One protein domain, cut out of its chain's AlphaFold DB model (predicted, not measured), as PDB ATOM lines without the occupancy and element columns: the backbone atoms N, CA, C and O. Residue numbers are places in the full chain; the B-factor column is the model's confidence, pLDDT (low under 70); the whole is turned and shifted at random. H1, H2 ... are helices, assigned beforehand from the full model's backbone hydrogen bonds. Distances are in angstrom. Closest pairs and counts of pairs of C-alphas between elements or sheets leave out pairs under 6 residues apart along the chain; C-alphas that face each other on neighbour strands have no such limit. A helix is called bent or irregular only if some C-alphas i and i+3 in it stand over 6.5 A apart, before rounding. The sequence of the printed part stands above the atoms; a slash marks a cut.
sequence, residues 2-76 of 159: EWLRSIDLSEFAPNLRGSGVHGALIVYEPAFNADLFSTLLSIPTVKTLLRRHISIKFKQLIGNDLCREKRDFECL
ATOM      1  N   GLU A   2     187.804 165.532 177.843       91.06
ATOM      2  CA  GLU A   2     186.442 165.188 178.275       91.06
ATOM      3  C   GLU A   2     185.622 164.484 177.193       91.06
ATOM      4  O   GLU A   2     184.894 163.551 177.504       91.06
ATOM      5  N   TRP A   3     185.828 164.829 175.919       94.00
ATOM      6  CA  TRP A   3     185.173 164.128 174.814       94.00
ATOM      7  C   TRP A   3     185.415 162.607 174.838       94.00
ATOM      8  O   TRP A   3     184.467 161.843 174.691       94.00
ATOM      9  N   LEU A   4     186.636 162.145 175.143       94.62
ATOM     10  CA  LEU A   4     186.920 160.708 175.301       94.62
ATOM     11  C   LEU A   4     186.109 160.071 176.434       94.62
ATOM     12  O   LEU A   4     185.718 158.913 176.334       94.62
ATOM     13  N   ARG A   5     185.827 160.826 177.502       93.88
ATOM     14  CA  ARG A   5     184.983 160.356 178.608       93.88
ATOM     15  C   ARG A   5     183.521 160.242 178.180       93.88
ATOM     16  O   ARG A   5     182.862 159.307 178.598       93.88
ATOM     17  N   SER A   6     183.049 161.147 177.320       95.19
ATOM     18  CA  SER A   6     181.675 161.123 176.791       95.19
ATOM     19  C   SER A   6     181.391 159.961 175.829       95.19
ATOM     20  O   SER A   6     180.234 159.669 175.549       95.19
ATOM     21  N   ILE A   7     182.438 159.312 175.309       95.44
ATOM     22  CA  ILE A   7     182.335 158.163 174.399       95.44
ATOM     23  C   ILE A   7     182.809 156.854 175.044       95.44
ATOM     24  O   ILE A   7     183.165 155.929 174.322       95.44
ATOM     25  N   ASP A   8     182.855 156.779 176.375       94.94
ATOM     26  CA  ASP A   8     183.242 155.577 177.133       94.94
ATOM     27  C   ASP A   8     184.701 155.109 176.926       94.94
ATOM     28  O   ASP A   8     185.021 153.935 177.081       94.94
ATOM     29  N   LEU A   9     185.621 156.027 176.605       94.62
ATOM     30  CA  LEU A   9     187.060 155.750 176.422       94.62
ATOM     31  C   LEU A   9     187.938 156.536 177.405       94.62
ATOM     32  O   LEU A   9     189.069 156.927 177.099       94.62
ATOM     33  N   SER A  10     187.414 156.796 178.602       94.31
ATOM     34  CA  SER A  10     188.091 157.577 179.641       94.31
ATOM     35  C   SER A  10     189.427 156.966 180.083       94.31
ATOM     36  O   SER A  10     190.354 157.713 180.397       94.31
ATOM     37  N   GLU A  11     189.555 155.638 180.043       93.50
ATOM     38  CA  GLU A  11     190.766 154.900 180.421       93.50
ATOM     39  C   GLU A  11     191.966 155.183 179.505       93.50
ATOM     40  O   GLU A  11     193.106 155.187 179.962       93.50
ATOM     41  N   PHE A  12     191.717 155.499 178.230       94.00
ATOM     42  CA  PHE A  12     192.763 155.812 177.252       94.00
ATOM     43  C   PHE A  12     193.116 157.300 177.213       94.00
ATOM     44  O   PHE A  12     194.116 157.689 176.611       94.00
ATOM     45  N   ALA A  13     192.317 158.155 177.858       93.25
ATOM     46  CA  ALA A  13     192.541 159.594 177.872       93.25
ATOM     47  C   ALA A  13     193.944 159.993 178.379       93.25
ATOM     48  O   ALA A  13     194.555 160.862 177.760       93.25
ATOM     49  N   PRO A  14     194.524 159.387 179.432       92.50
ATOM     50  CA  PRO A  14     195.870 159.745 179.878       92.50
ATOM     51  C   PRO A  14     196.949 159.590 178.795       92.50
ATOM     52  O   PRO A  14     197.888 160.382 178.779       92.50
ATOM     53  N   ASN A  15     196.788 158.656 177.850       92.06
ATOM     54  CA  ASN A  15     197.775 158.375 176.797       92.06
ATOM     55  C   ASN A  15     197.911 159.516 175.779       92.06
ATOM     56  O   ASN A  15     198.940 159.655 175.127       92.06
ATOM     57  N   LEU A  16     196.897 160.379 175.661       91.19
ATOM     58  CA  LEU A  16     196.978 161.555 174.794       91.19
ATOM     59  C   LEU A  16     197.760 162.710 175.442       91.19
ATOM     60  O   LEU A  16     198.048 163.716 174.791       91.19
ATOM     61  N   ARG A  17     198.072 162.629 176.739       91.38
ATOM     62  CA  ARG A  17     198.826 163.688 177.407       91.38
ATOM     63  C   ARG A  17     200.255 163.697 176.865       91.38
ATOM     64  O   ARG A  17     200.980 162.723 176.995       91.38
ATOM     65  N   GLY A  18     200.664 164.826 176.289       88.00
ATOM     66  CA  GLY A  18     201.997 164.973 175.699       88.00
ATOM     67  C   GLY A  18     202.133 164.419 174.277       88.00
ATOM     68  O   GLY A  18     203.219 164.509 173.716       88.00
ATOM     69  N   SER A  19     201.057 163.914 173.661       88.25
ATOM     70  CA  SER A  19     201.077 163.495 172.250       88.25
ATOM     71  C   SER A  19     200.989 164.665 171.262       88.25
ATOM     72  O   SER A  19     201.221 164.473 170.072       88.25
ATOM     73  N   GLY A  20     200.640 165.870 171.733       90.62
ATOM     74  CA  GLY A  20     200.438 167.044 170.877       90.62
ATOM     75  C   GLY A  20     199.168 166.964 170.025       90.62
ATOM     76  O   GLY A  20     199.083 167.603 168.983       90.62
ATOM     77  N   VAL A  21     198.179 166.158 170.421       92.69
ATOM     78  CA  VAL A  21     196.880 166.125 169.739       92.69
ATOM     79  C   VAL A  21     195.974 167.211 170.307       92.69
ATOM     80  O   VAL A  21     195.651 167.223 171.494       92.69
ATOM     81  N   HIS A  22     195.530 168.105 169.431       93.44
ATOM     82  CA  HIS A  22     194.623 169.214 169.735       93.44
ATOM     83  C   HIS A  22     193.519 169.286 168.674       93.44
ATOM     84  O   HIS A  22     193.677 168.751 167.578       93.44
ATOM     85  N   GLY A  23     192.425 169.999 168.964       93.88
ATOM     86  CA  GLY A  23     191.315 170.170 168.014       93.88
ATOM     87  C   GLY A  23     191.747 170.780 166.677       93.88
ATOM     88  O   GLY A  23     191.312 170.319 165.631       93.88
ATOM     89  N   ALA A  24     192.684 171.736 166.703       94.12
ATOM     90  CA  ALA A  24     193.243 172.325 165.488       94.12
ATOM     91  C   ALA A  24     193.920 171.276 164.589       94.12
ATOM     92  O   ALA A  24     193.668 171.255 163.393       94.12
ATOM     93  N   LEU A  25     194.713 170.361 165.161       93.25
ATOM     94  CA  LEU A  25     195.339 169.282 164.390       93.25
ATOM     95  C   LEU A  25     194.278 168.361 163.775       93.25
ATOM     96  O   LEU A  25     194.384 167.974 162.624       93.25
ATOM     97  N   ILE A  26     193.232 168.034 164.536       94.19
ATOM     98  CA  ILE A  26     192.153 167.155 164.068       94.19
ATOM     99  C   ILE A  26     191.432 167.756 162.851       94.19
ATOM    100  O   ILE A  26     191.121 167.022 161.910       94.19
ATOM    101  N   VAL A  27     191.176 169.068 162.874       94.38
ATOM    102  CA  VAL A  27     190.411 169.782 161.841       94.38
ATOM    103  C   VAL A  27     191.273 170.140 160.632       94.38
ATOM    104  O   VAL A  27     190.884 169.828 159.516       94.38
ATOM    105  N   TYR A  28     192.434 170.762 160.838       93.56
ATOM    106  CA  TYR A  28     193.212 171.355 159.745       93.56
ATOM    107  C   TYR A  28     194.168 170.387 159.047       93.56
ATOM    108  O   TYR A  28     194.616 170.686 157.948       93.56
ATOM    109  N   GLU A  29     194.503 169.253 159.664       93.31
ATOM    110  CA  GLU A  29     195.444 168.307 159.066       93.31
ATOM    111  C   GLU A  29     194.690 167.214 158.291       93.31
ATOM    112  O   GLU A  29     194.062 166.349 158.916       93.31
ATOM    113  N   PRO A  30     194.733 167.191 156.949       91.81
ATOM    114  CA  PRO A  30     193.954 166.241 156.156       91.81
ATOM    115  C   PRO A  30     194.467 164.801 156.304       91.81
ATOM    116  O   PRO A  30     193.677 163.866 156.247       91.81
ATOM    117  N   ALA A  31     195.754 164.613 156.613       91.12
ATOM    118  CA  ALA A  31     196.345 163.301 156.873       91.12
ATOM    119  C   ALA A  31     196.016 162.733 158.273       91.12
ATOM    120  O   ALA A  31     196.449 161.630 158.629       91.12
ATOM    121  N   PHE A  32     195.304 163.490 159.119       93.81
ATOM    122  CA  PHE A  32     194.934 163.044 160.459       93.81
ATOM    123  C   PHE A  32     193.651 162.204 160.432       93.81
ATOM    124  O   PHE A  32     192.548 162.746 160.308       93.81
ATOM    125  N   ASN A  33     193.806 160.893 160.636       93.25
ATOM    126  CA  ASN A  33     192.732 159.903 160.511       93.25
ATOM    127  C   ASN A  33     192.293 159.286 161.845       93.25
ATOM    128  O   ASN A  33     193.010 159.319 162.847       93.25
ATOM    129  N   ALA A  34     191.129 158.630 161.843       94.06
ATOM    130  CA  ALA A  34     190.623 157.907 163.014       94.06
ATOM    131  C   ALA A  34     191.527 156.727 163.432       94.06
ATOM    132  O   ALA A  34     191.694 156.449 164.625       94.06
ATOM    133  N   ASP A  35     192.164 156.064 162.465       92.81
ATOM    134  CA  ASP A  35     193.113 154.977 162.730       92.81
ATOM    135  C   ASP A  35     194.406 155.480 163.371       92.81
ATOM    136  O   ASP A  35     194.959 154.828 164.269       92.81
ATOM    137  N   LEU A  36     194.852 156.670 162.959       93.19
ATOM    138  CA  LEU A  36     195.965 157.368 163.584       93.19
ATOM    139  C   LEU A  36     195.604 157.762 165.015       93.19
ATOM    140  O   LEU A  36     196.357 157.461 165.941       93.19
ATOM    141  N   PHE A  37     194.427 158.356 165.215       94.50
ATOM    142  CA  PHE A  37     193.950 158.738 166.541       94.50
ATOM    143  C   PHE A  37     193.873 157.538 167.496       94.50
ATOM    144  O   PHE A  37     194.362 157.611 168.623       94.50
ATOM    145  N   SER A  38     193.371 156.394 167.023       94.94
ATOM    146  CA  SER A  38     193.360 155.139 167.792       94.94
ATOM    147  C   SER A  38     194.769 154.681 168.187       94.94
ATOM    148  O   SER A  38     194.992 154.193 169.294       94.94
ATOM    149  N   THR A  39     195.743 154.863 167.296       93.62
ATOM    150  CA  THR A  39     197.146 154.508 167.555       93.62
ATOM    151  C   THR A  39     197.789 155.461 168.568       93.62
ATOM    152  O   THR A  39     198.523 155.010 169.446       93.62
ATOM    153  N   LEU A  40     197.454 156.755 168.526       93.62
ATOM    154  CA  LEU A  40     197.911 157.756 169.500       93.62
ATOM    155  C   LEU A  40     197.332 157.525 170.903       93.62
ATOM    156  O   LEU A  40     198.002 157.806 171.890       93.62
ATOM    157  N   LEU A  41     196.133 156.946 171.004       94.00
ATOM    158  CA  LEU A  41     195.555 156.472 172.268       94.00
ATOM    159  C   LEU A  41     196.191 155.165 172.783       94.00
ATOM    160  O   LEU A  41     195.779 154.651 173.825       94.00
ATOM    161  N   SER A  42     197.190 154.634 172.068       94.00
ATOM    162  CA  SER A  42     197.852 153.351 172.337       94.00
ATOM    163  C   SER A  42     196.909 152.142 172.262       94.00
ATOM    164  O   SER A  42     197.094 151.162 172.981       94.00
ATOM    165  N   ILE A  43     195.901 152.177 171.381       94.75
ATOM    166  CA  ILE A  43     194.974 151.055 171.170       94.75
ATOM    167  C   ILE A  43     195.520 150.146 170.055       94.75
ATOM    168  O   ILE A  43     195.638 150.593 168.911       94.75
ATOM    169  N   PRO A  44     195.828 148.863 170.325       93.69
ATOM    170  CA  PRO A  44     196.334 147.939 169.309       93.69
ATOM    171  C   PRO A  44     195.330 147.670 168.176       93.69
ATOM    172  O   PRO A  44     194.120 147.816 168.350       93.69
ATOM    173  N   THR A  45     195.813 147.226 167.012       92.38
ATOM    174  CA  THR A  45     194.973 146.842 165.855       92.38
ATOM    175  C   THR A  45     194.083 145.629 166.130       92.38
ATOM    176  O   THR A  45     192.998 145.532 165.566       92.38
ATOM    177  N   VAL A  46     194.488 144.757 167.060       94.88
ATOM    178  CA  VAL A  46     193.736 143.557 167.474       94.88
ATOM    179  C   VAL A  46     192.396 143.913 168.138       94.88
ATOM    180  O   VAL A  46     191.433 143.158 168.039       94.88
ATOM    181  N   LYS A  47     192.285 145.087 168.782       95.00
ATOM    182  CA  LYS A  47     191.045 145.545 169.438       95.00
ATOM    183  C   LYS A  47     190.120 146.240 168.430       95.00
ATOM    184  O   LYS A  47     189.834 147.435 168.541       95.00
ATOM    185  N   THR A  48     189.651 145.484 167.438       96.06
ATOM    186  CA  THR A  48     188.877 145.997 166.292       96.06
ATOM    187  C   THR A  48     187.580 146.702 166.700       96.06
ATOM    188  O   THR A  48     187.224 147.712 166.097       96.06
ATOM    189  N   LEU A  49     186.905 146.237 167.758       96.50
ATOM    190  CA  LEU A  49     185.663 146.844 168.253       96.50
ATOM    191  C   LEU A  49     185.879 148.268 168.789       96.50
ATOM    192  O   LEU A  49     185.124 149.173 168.439       96.50
ATOM    193  N   LEU A  50     186.951 148.492 169.559       96.00
ATOM    194  CA  LEU A  50     187.309 149.827 170.054       96.00
ATOM    195  C   LEU A  50     187.688 150.761 168.904       96.00
ATOM    196  O   LEU A  50     187.226 151.898 168.857       96.00
ATOM    197  N   ARG A  51     188.479 150.269 167.942       96.06
ATOM    198  CA  ARG A  51     188.847 151.046 166.748       96.06
ATOM    199  C   ARG A  51     187.623 151.426 165.922       96.06
ATOM    200  O   ARG A  51     187.495 152.576 165.518       96.06
ATOM    201  N   ARG A  52     186.674 150.504 165.741       97.06
ATOM    202  CA  ARG A  52     185.399 150.790 165.070       97.06
ATOM    203  C   ARG A  52     184.597 151.860 165.814       97.06
ATOM    204  O   ARG A  52     184.097 152.782 165.173       97.06
ATOM    205  N   HIS A  53     184.492 151.752 167.138       97.25
ATOM    206  CA  HIS A  53     183.794 152.734 167.973       97.25
ATOM    207  C   HIS A  53     184.403 154.132 167.836       97.25
ATOM    208  O   HIS A  53     183.688 155.087 167.529       97.25
ATOM    209  N   ILE A  54     185.730 154.238 167.947       96.31
ATOM    210  CA  ILE A  54     186.461 155.495 167.746       96.31
ATOM    211  C   ILE A  54     186.205 156.045 166.352       96.31
ATOM    212  O   ILE A  54     185.855 157.211 166.231       96.31
ATOM    213  N   SER A  55     186.329 155.228 165.307       96.19
ATOM    214  CA  SER A  55     186.118 155.673 163.930       96.19
ATOM    215  C   SER A  55     184.719 156.231 163.696       96.19
ATOM    216  O   SER A  55     184.574 157.239 163.008       96.19
ATOM    217  N   ILE A  56     183.687 155.634 164.292       96.69
ATOM    218  CA  ILE A  56     182.315 156.147 164.195       96.69
ATOM    219  C   ILE A  56     182.184 157.469 164.958       96.69
ATOM    220  O   ILE A  56     181.722 158.461 164.393       96.69
ATOM    221  N   LYS A  57     182.623 157.509 166.222       96.75
ATOM    222  CA  LYS A  57     182.525 158.705 167.071       96.75
ATOM    223  C   LYS A  57     183.356 159.869 166.538       96.75
ATOM    224  O   LYS A  57     182.916 161.009 166.597       96.75
ATOM    225  N   PHE A  58     184.521 159.587 165.971       95.81
ATOM    226  CA  PHE A  58     185.397 160.573 165.355       95.81
ATOM    227  C   PHE A  58     184.741 161.219 164.133       95.81
ATOM    228  O   PHE A  58     184.714 162.441 164.038       95.81
ATOM    229  N   LYS A  59     184.140 160.420 163.241       95.31
ATOM    230  CA  LYS A  59     183.394 160.941 162.082       95.31
ATOM    231  C   LYS A  59     182.195 161.794 162.512       95.31
ATOM    232  O   LYS A  59     181.947 162.838 161.919       95.31
ATOM    233  N   GLN A  60     181.499 161.388 163.576       95.69
ATOM    234  CA  GLN A  60     180.423 162.185 164.180       95.69
ATOM    235  C   GLN A  60     180.930 163.506 164.781       95.69
ATOM    236  O   GLN A  60     180.215 164.499 164.725       95.69
ATOM    237  N   LEU A  61     182.146 163.526 165.339       94.88
ATOM    238  CA  LEU A  61     182.742 164.719 165.944       94.88
ATOM    239  C   LEU A  61     183.126 165.776 164.901       94.88
ATOM    240  O   LEU A  61     182.865 166.954 165.122       94.88
ATOM    241  N   ILE A  62     183.776 165.373 163.804       94.19
ATOM    242  CA  ILE A  62     184.269 166.321 162.789       94.19
ATOM    243  C   ILE A  62     183.205 166.703 161.753       94.19
ATOM    244  O   ILE A  62     183.304 167.754 161.134       94.19
ATOM    245  N   GLY A  63     182.183 165.866 161.561       95.19
ATOM    246  CA  GLY A  63     181.134 166.099 160.572       95.19
ATOM    247  C   GLY A  63     181.482 165.612 159.164       95.19
ATOM    248  O   GLY A  63     182.589 165.155 158.868       95.19
ATOM    249  N   ASN A  64     180.484 165.675 158.280       95.00
ATOM    250  CA  ASN A  64     180.546 165.053 156.956       95.00
ATOM    251  C   ASN A  64     181.519 165.750 156.000       95.00
ATOM    252  O   ASN A  64     182.169 165.065 155.214       95.00
ATOM    253  N   ASP A  65     181.632 167.076 156.073       94.81
ATOM    254  CA  ASP A  65     182.461 167.863 155.153       94.81
ATOM    255  C   ASP A  65     183.946 167.547 155.354       94.81
ATOM    256  O   ASP A  65     184.622 167.107 154.428       94.81
ATOM    257  N   LEU A  66     184.408 167.612 156.605       94.69
ATOM    258  CA  LEU A  66     185.772 167.234 156.983       94.69
ATOM    259  C   LEU A  66     186.047 165.743 156.746       94.69
ATOM    260  O   LEU A  66     187.158 165.365 156.380       94.69
ATOM    261  N   CYS A  67     185.047 164.871 156.920       94.50
ATOM    262  CA  CYS A  67     185.196 163.459 156.562       94.50
ATOM    263  C   CYS A  67     185.435 163.261 155.062       94.50
ATOM    264  O   CYS A  67     186.199 162.370 154.691       94.50
ATOM    265  N   ARG A  68     184.765 164.042 154.205       94.50
ATOM    266  CA  ARG A  68     184.966 163.978 152.754       94.50
ATOM    267  C   ARG A  68     186.338 164.505 152.383       94.50
ATOM    268  O   ARG A  68     187.057 163.782 151.717       94.50
ATOM    269  N   GLU A  69     186.726 165.669 152.893       94.31
ATOM    270  CA  GLU A  69     188.035 166.268 152.613       94.31
ATOM    271  C   GLU A  69     189.193 165.320 152.961       94.31
ATOM    272  O   GLU A  69     190.073 165.079 152.137       94.31
ATOM    273  N   LYS A  70     189.153 164.698 154.147       94.19
ATOM    274  CA  LYS A  70     190.159 163.705 154.554       94.19
ATOM    275  C   LYS A  70     190.157 162.473 153.650       94.19
ATOM    276  O   LYS A  70     191.218 161.995 153.268       94.19
ATOM    277  N   ARG A  71     188.977 161.967 153.272       94.38
ATOM    278  CA  ARG A  71     188.862 160.823 152.353       94.38
ATOM    279  C   ARG A  71     189.394 161.160 150.963       94.38
ATOM    280  O   ARG A  71     190.086 160.346 150.366       94.38
ATOM    281  N   ASP A  72     189.076 162.343 150.456       94.00
ATOM    282  CA  ASP A  72     189.547 162.801 149.155       94.00
ATOM    283  C   ASP A  72     191.073 162.945 149.186       94.00
ATOM    284  O   ASP A  72     191.729 162.519 148.239       94.00
ATOM    285  N   PHE A  73     191.637 163.413 150.311       92.81
ATOM    286  CA  PHE A  73     193.079 163.450 150.555       92.81
ATOM    287  C   PHE A  73     193.738 162.059 150.549       92.81
ATOM    288  O   PHE A  73     194.784 161.872 149.929       92.81
ATOM    289  N   GLU A  74     193.117 161.066 151.190       90.38
ATOM    290  CA  GLU A  74     193.574 159.665 151.158       90.38
ATOM    291  C   GLU A  74     193.538 159.055 149.748       90.38
ATOM    292  O   GLU A  74     194.316 158.149 149.446       90.38
ATOM    293  N   CYS A  75     192.649 159.536 148.875       91.25
ATOM    294  CA  CYS A  75     192.538 159.071 147.495       91.25
ATOM    295  C   CYS A  75     193.589 159.673 146.547       91.25
ATOM    296  O   CYS A  75     193.653 159.246 145.390       91.25
ATOM    297  N   LEU A  76     194.413 160.637 146.984       92.00
ATOM    298  CA  LEU A  76     195.470 161.176 146.127       92.00
ATOM    299  C   LEU A  76     196.561 160.126 145.833       92.00
ATOM    300  O   LEU A  76     196.980 159.385 146.723       92.00
TER     301      LEU A  76
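This is residues 2 to 76 of the 159 residues of the protein "Hypothetical protein" of Oppiella nova (UniProt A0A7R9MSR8). The longest helix, H5, and the short H4 pack steeply on each other and make the middle of the domain. The short helices H1 and H2, joined at a corner, lie toward one end of the longest axis, H6 lies at the other end, and H3 sits to one side, near the last residue of H5 and near H6. H4 and H5 are the one pair of helices with a broad contact. The printed part has 75 residues with six named helices, H1 to H6 in order along the chain, and no named strand; the class is all helix. The whole is compact, with a radius of gyration of the C-alphas of 12.1 A and spans of 34 by 25 by 19 A.

H1, residues 2 to 6, and H2, residues 10 to 16, touch only at the corner by their tight link; their closest C-alphas, those of Leu 4 and Ser 10, are 5.5 A apart. H2 is irregular: C-alphas 11 and 14 are 7.1 A apart. H2 is close to but not clearly touching H4, residues 34 to 40, with the closest C-alphas, those of Leu 16 and Leu 40, 6.6 A apart; the two are about perpendicular, at 75 degrees. H3, residues 23 to 28, is apart from H1, H2 and H4. H3 is close to but not clearly touching H5, residues 48 to 62, about perpendicular at 75 degrees; the closest C-alphas are those of Val 27 and Ile 62, at 7.1 A. The C-alpha of Val 27 is also 7.2 A from that of Leu 66 in H6, residues 64 to 74, the closest pair of H3 and H6. H4 and H5 touch, with the C-alphas of Ala 34 and Ser 55 closest at 5.1 A; they run opposite ways at a steep tilt of 67 degrees, only just short of about perpendicular. H5 and H6 are close but not clearly touching, opposite ways at a steep tilt of 62 degrees; the C-alphas of Lys 59 and Cys 67 are closest, at 6.3 A. Every O i to N i+4 pair is within hydrogen-bond range in H1, H3, H4, H5 and H6; in H2 0 of 3 are, beside 3 of 4 O i to N i+3 pairs.

H1 begins at C-alpha 2, (186.442, 165.188, 178.275), and measures 6.4 A from first to last C-alpha. H2 measures 10.9 A, H3 8.6 A and H4 9.8 A. H5 runs 21.1 A from C-alpha 48 at (188.877, 145.997, 166.292). H6 runs 15.2 A and ends at C-alpha 74, (193.574, 159.665, 151.158).

The two C-alphas farthest apart are those of Glu 11 and Leu 76, at 35.2 A. The printed part has no cut and no long link. The mean pLDDT of the printed part is 93.9, and no printed residue is under 70.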